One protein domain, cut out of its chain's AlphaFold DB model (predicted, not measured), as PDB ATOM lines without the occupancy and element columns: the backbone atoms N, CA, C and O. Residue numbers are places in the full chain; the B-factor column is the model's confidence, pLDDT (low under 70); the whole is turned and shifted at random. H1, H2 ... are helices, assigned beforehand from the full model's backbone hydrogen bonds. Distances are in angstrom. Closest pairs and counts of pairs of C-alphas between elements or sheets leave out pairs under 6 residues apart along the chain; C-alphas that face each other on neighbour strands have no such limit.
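Overview. This is residues 56 to 100 of the 121 residues of an uncharacterized protein of Helianthus annuus (UniProt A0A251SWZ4). One long, straight helix, H2, makes most of the length of an open, flat shape, with the short helix H1 just beyond its first residues, the short helix H3 off to one side of its last half, and no helix touching another. After residue 86 the backbone folds back through residues 87 to 90 into H3, which runs roughly opposite to H2 with an open gap between the two. The printed part has 45 residues with three named helices, in the order H1, H2, H3, and no named strand; the class is all helix. The whole is only just extended, close to loose, with a radius of gyration of the C-alphas of 14.3 A and spans of 40 by 25 by 10 A.

Arrangement. The longest helix is H2, residues 64 to 86. H1, residues 56 to 61, is only just apart from H2, with a closest distance of 8.2 A between their C-alphas. A tight link of 2 residues joins them. H3, residues 91 to 98, is apart from H2 and follows it after a tight link of 4 residues. H1 and H3 are apart. Residues 68 to 79 of H2 stand free, as do residues 95 to 100, of which 95 to 98 belong to H3. In H1, H2 and H3 every O i to N i+4 pair is within hydrogen-bond range.

Along the chain. H2 measures 33.2 A from C-alpha 64 at (234.094, 208.948, 94.293) to C-alpha 86 at (207.012, 228.035, 95.534). H1 begins with C-alpha 56 at (238.206, 214.532, 107.586) and is 8.7 A long. H3 is 10.7 A long and ends with C-alpha 98 at (209.001, 205.598, 95.861).

Size, cuts and confidence. The two C-alphas farthest apart are those of Gln 57 and Asp 89, at 40.5 A. The printed part has no cut, and neither link is long. The mean pLDDT of the printed part is 77.4; residues 93, 98 and 100 are under 70.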
ATOM      1  N   ALA A  56     237.224 214.215 108.619       77.62
ATOM      2  CA  ALA A  56     238.206 214.532 107.586       77.62
ATOM      3  C   ALA A  56     238.760 213.267 106.915       77.62
ATOM      4  O   ALA A  56     238.947 213.247 105.697       77.62
ATOM      5  N   GLN A  57     238.982 212.204 107.688       78.19
ATOM      6  CA  GLN A  57     239.453 210.919 107.187       78.19
ATOM      7  C   GLN A  57     238.369 210.204 106.377       78.19
ATOM      8  O   GLN A  57     238.643 209.766 105.269       78.19
ATOM      9  N   LEU A  58     237.117 210.197 106.840       76.50
ATOM     10  CA  LEU A  58     235.980 209.682 106.073       76.50
ATOM     11  C   LEU A  58     235.775 210.449 104.763       76.50
ATOM     12  O   LEU A  58     235.440 209.837 103.758       76.50
ATOM     13  N   ARG A  59     236.008 211.768 104.733       73.88
ATOM     14  CA  ARG A  59     235.981 212.564 103.490       73.88
ATOM     15  C   ARG A  59     237.166 212.277 102.570       73.88
ATOM     16  O   ARG A  59     237.011 212.383 101.359       73.88
ATOM     17  N   ARG A  60     238.332 211.941 103.129       74.62
ATOM     18  CA  ARG A  60     239.528 211.550 102.367       74.62
ATOM     19  C   ARG A  60     239.374 210.154 101.757       74.62
ATOM     20  O   ARG A  60     239.721 209.974 100.597       74.62
ATOM     21  N   ASP A  61     238.825 209.213 102.521       74.31
ATOM     22  CA  ASP A  61     238.640 207.808 102.133       74.31
ATOM     23  C   ASP A  61     237.297 207.564 101.414       74.31
ATOM     24  O   ASP A  61     237.009 206.453 100.958       74.31
ATOM     25  N   ALA A  62     236.462 208.601 101.292       76.94
ATOM     26  CA  ALA A  62     235.200 208.555 100.573       76.94
ATOM     27  C   ALA A  62     235.437 208.167  99.109       76.94
ATOM     28  O   ALA A  62     236.084 208.880  98.341       76.94
ATOM     29  N   ARG A  63     234.848 207.039  98.699       74.50
ATOM     30  CA  ARG A  63     234.838 206.620  97.294       74.50
ATOM     31  C   ARG A  63     234.192 207.713  96.430       74.50
ATOM     32  O   ARG A  63     233.215 208.323  96.880       74.50
ATOM     33  N   PRO A  64     234.649 207.927  95.186       73.94
ATOM     34  CA  PRO A  64     234.094 208.948  94.293       73.94
ATOM     35  C   PRO A  64     232.566 208.848  94.143       73.94
ATOM     36  O   PRO A  64     231.886 209.873  94.148       73.94
ATOM     37  N   ASP A  65     232.009 207.634  94.147       71.94
ATOM     38  CA  ASP A  65     230.558 207.402  94.107       71.94
ATOM     39  C   ASP A  65     229.822 207.989  95.322       71.94
ATOM     40  O   ASP A  65     228.741 208.560  95.190       71.94
ATOM     41  N   THR A  66     230.415 207.910  96.516       75.19
ATOM     42  CA  THR A  66     229.818 208.460  97.744       75.19
ATOM     43  C   THR A  66     229.835 209.988  97.753       75.19
ATOM     44  O   THR A  66     228.881 210.617  98.218       75.19
ATOM     45  N   LEU A  67     230.869 210.598  97.165       76.56
ATOM     46  CA  LEU A  67     230.954 212.048  96.986       76.56
ATOM     47  C   LEU A  67     229.917 212.544  95.970       76.56
ATOM     48  O   LEU A  67     229.253 213.556  96.209       76.56
ATOM     49  N   LEU A  68     229.735 211.813  94.865       76.38
ATOM     50  CA  LEU A  68     228.699 212.102  93.872       76.38
ATOM     51  C   LEU A  68     227.299 211.966  94.472       76.38
ATOM     52  O   LEU A  68     226.481 212.866  94.297       76.38
ATOM     53  N   MET A  69     227.042 210.910  95.246       75.00
ATOM     54  CA  MET A  69     225.752 210.713  95.911       75.00
ATOM     55  C   MET A  69     225.448 211.836  96.911       75.00
ATOM     56  O   MET A  69     224.336 212.359  96.938       75.00
ATOM     57  N   GLY A  70     226.444 212.273  97.688       78.25
ATOM     58  CA  GLY A  70     226.295 213.415  98.596       78.25
ATOM     59  C   GLY A  70     225.961 214.718  97.862       78.25
ATOM     60  O   GLY A  70     225.090 215.473  98.298       78.25
ATOM     61  N   LYS A  71     226.610 214.963  96.716       79.19
ATOM     62  CA  LYS A  71     226.330 216.127  95.866       79.19
ATOM     63  C   LYS A  71     224.915 216.075  95.280       79.19
ATOM     64  O   LYS A  71     224.176 217.046  95.422       79.19
ATOM     65  N   VAL A  72     224.522 214.938  94.707       79.44
ATOM     66  CA  VAL A  72     223.179 214.730  94.143       79.44
ATOM     67  C   VAL A  72     222.109 214.899  95.219       79.44
ATOM     68  O   VAL A  72     221.150 215.633  95.008       79.44
ATOM     69  N   ASN A  73     222.290 214.313  96.405       79.81
ATOM     70  CA  ASN A  73     221.337 214.461  97.508       79.81
ATOM     71  C   ASN A  73     221.186 215.920  97.953       79.81
ATOM     72  O   ASN A  73     220.076 216.366  98.241       79.81
ATOM     73  N   LYS A  74     222.284 216.687  97.980       79.44
ATOM     74  CA  LYS A  74     222.247 218.114  98.317       79.44
ATOM     75  C   LYS A  74     221.498 218.936  97.265       79.44
ATOM     76  O   LYS A  74     220.712 219.806  97.630       79.44
ATOM     77  N   GLU A  75     221.723 218.656  95.984       81.50
ATOM     78  CA  GLU A  75     221.010 219.303  94.875       81.50
ATOM     79  C   GLU A  75     219.509 218.970  94.908       81.50
ATOM     80  O   GLU A  75     218.682 219.877  94.843       81.50
ATOM     81  N   ARG A  76     219.157 217.695  95.128       78.12
ATOM     82  CA  ARG A  76     217.766 217.232  95.294       78.12
ATOM     83  C   ARG A  76     217.066 217.889  96.477       78.12
ATOM     84  O   ARG A  76     215.918 218.301  96.357       78.12
ATOM     85  N   LEU A  77     217.752 218.011  97.613       82.88
ATOM     86  CA  LEU A  77     217.195 218.674  98.789       82.88
ATOM     87  C   LEU A  77     216.942 220.164  98.525       82.88
ATOM     88  O   LEU A  77     215.903 220.685  98.917       82.88
ATOM     89  N   GLY A  78     217.868 220.848  97.847       85.00
ATOM     90  CA  GLY A  78     217.679 222.244  97.449       85.00
ATOM     91  C   GLY A  78     216.489 222.430  96.503       85.00
ATOM     92  O   GLY A  78     215.721 223.376  96.665       85.00
ATOM     93  N   GLU A  79     216.305 221.502  95.563       80.75
ATOM     94  CA  GLU A  79     215.155 221.473  94.657       80.75
ATOM     95  C   GLU A  79     213.840 221.303  95.430       80.75
ATOM     96  O   GLU A  79     212.961 222.154  95.307       80.75
ATOM     97  N   PHE A  80     213.747 220.296  96.306       81.62
ATOM     98  CA  PHE A  80     212.567 220.061  97.145       81.62
ATOM     99  C   PHE A  80     212.214 221.274  98.010       81.62
ATOM    100  O   PHE A  80     211.061 221.698  98.065       81.62
ATOM    101  N   LEU A  81     213.208 221.890  98.656       85.75
ATOM    102  CA  LEU A  81     212.983 223.092  99.461       85.75
ATOM    103  C   LEU A  81     212.514 224.281  98.605       85.75
ATOM    104  O   LEU A  81     211.668 225.057  99.049       85.75
ATOM    105  N   GLY A  82     213.015 224.412  97.374       86.81
ATOM    106  CA  GLY A  82     212.555 225.425  96.423       86.81
ATOM    107  C   GLY A  82     211.135 225.176  95.903       86.81
ATOM    108  O   GLY A  82     210.375 226.126  95.709       86.81
ATOM    109  N   GLU A  83     210.750 223.917  95.686       83.75
ATOM    110  CA  GLU A  83     209.374 223.508  95.361       83.75
ATOM    111  C   GLU A  83     208.415 223.850  96.516       83.75
ATOM    112  O   GLU A  83     207.397 224.512  96.295       83.75
ATOM    113  N   LEU A  84     208.795 223.526  97.761       83.44
ATOM    114  CA  LEU A  84     208.035 223.894  98.963       83.44
ATOM    115  C   LEU A  84     207.876 225.413  99.105       83.44
ATOM    116  O   LEU A  84     206.788 225.897  99.420       83.44
ATOM    117  N   GLN A  85     208.938 226.180  98.842       88.12
ATOM    118  CA  GLN A  85     208.890 227.642  98.891       88.12
ATOM    119  C   GLN A  85     207.937 228.224  97.837       88.12
ATOM    120  O   GLN A  85     207.218 229.186  98.121       88.12
ATOM    121  N   ARG A  86     207.909 227.638  96.634       87.00
ATOM    122  CA  ARG A  86     207.012 228.035  95.534       87.00
ATOM    123  C   ARG A  86     205.585 227.495  95.678       87.00
ATOM    124  O   ARG A  86     204.716 227.927  94.926       87.00
ATOM    125  N   LYS A  87     205.332 226.626  96.667       84.38
ATOM    126  CA  LYS A  87     204.045 225.948  96.904       84.38
ATOM    127  C   LYS A  87     203.552 225.168  95.679       84.38
ATOM    128  O   LYS A  87     202.354 225.129  95.408       84.38
ATOM    129  N   GLU A  88     204.479 224.579  94.931       78.69
ATOM    130  CA  GLU A  88     204.143 223.709  93.803       78.69
ATOM    131  C   GLU A  88     203.716 222.325  94.318       78.69
ATOM    132  O   GLU A  88     204.310 221.799  95.258       78.69
ATOM    133  N   ASP A  89     202.688 221.730  93.709       75.50
ATOM    134  CA  ASP A  89     202.294 220.349  93.994       75.50
ATOM    135  C   ASP A  89     203.156 219.395  93.155       75.50
ATOM    136  O   ASP A  89     202.901 219.181  91.971       75.50
ATOM    137  N   THR A  90     204.234 218.896  93.765       73.31
ATOM    138  CA  THR A  90     205.223 217.993  93.146       73.31
ATOM    139  C   THR A  90     205.187 216.583  93.745       73.31
ATOM    140  O   THR A  90     206.144 215.813  93.641       73.31
ATOM    141  N   ASN A  91     204.079 216.227  94.402       74.75
ATOM    142  CA  ASN A  91     203.919 214.952  95.103       74.75
ATOM    143  C   ASN A  91     203.951 213.741  94.148       74.75
ATOM    144  O   ASN A  91     204.472 212.679  94.488       74.75
ATOM    145  N   ASP A  92     203.469 213.921  92.917       73.38
ATOM    146  CA  ASP A  92     203.526 212.940  91.828       73.38
ATOM    147  C   ASP A  92     204.949 212.405  91.582       73.38
ATOM    148  O   ASP A  92     205.157 211.193  91.463       73.38
ATOM    149  N   ARG A  93     205.943 213.296  91.604       69.25
ATOM    150  CA  ARG A  93     207.363 212.983  91.408       69.25
ATOM    151  C   ARG A  93     207.948 212.159  92.560       69.25
ATOM    152  O   ARG A  93     208.707 211.220  92.315       69.25
ATOM    153  N   TYR A  94     207.593 212.470  93.808       71.69
ATOM    154  CA  TYR A  94     208.064 211.712  94.979       71.69
ATOM    155  C   TYR A  94     207.398 210.336  95.071       71.69
ATOM    156  O   TYR A  94     208.058 209.352  95.408       71.69
ATOM    157  N   VAL A  95     206.121 210.237  94.695       77.31
ATOM    158  CA  VAL A  95     205.407 208.957  94.598       77.31
ATOM    159  C   VAL A  95     206.016 208.065  93.512       77.31
ATOM    160  O   VAL A  95     206.196 206.872  93.750       77.31
ATOM    161  N   ALA A  96     206.384 208.619  92.353       70.25
ATOM    162  CA  ALA A  96     207.081 207.879  91.296       70.25
ATOM    163  C   ALA A  96     208.461 207.371  91.759       70.25
ATOM    164  O   ALA A  96     208.799 206.203  91.558       70.25
ATOM    165  N   ALA A  97     209.220 208.205  92.481       70.56
ATOM    166  CA  ALA A  97     210.503 207.805  93.062       70.56
ATOM    167  C   ALA A  97     210.358 206.652  94.075       70.56
ATOM    168  O   ALA A  97     211.153 205.714  94.059       70.56
ATOM    169  N   LEU A  98     209.317 206.683  94.918       69.75
ATOM    170  CA  LEU A  98     209.001 205.598  95.861       69.75
ATOM    171  C   LEU A  98     208.587 204.297  95.159       69.75
ATOM    172  O   LEU A  98     208.794 203.216  95.705       69.75
ATOM    173  N   LYS A  99     208.028 204.391  93.948       75.25
ATOM    174  CA  LYS A  99     207.660 203.243  93.104       75.25
ATOM    175  C   LYS A  99     208.833 202.663  92.305       75.25
ATOM    176  O   LYS A  99     208.645 201.676  91.603       75.25
ATOM    177  N   GLY A 100     210.031 203.238  92.415       63.94
ATOM    178  CA  GLY A 100     211.214 202.779  91.683       63.94
ATOM    179  C   GLY A 100     211.286 203.270  90.233       63.94
ATOM    180  O   GLY A 100     212.154 202.826  89.485       63.94
TER     181      GLY A 100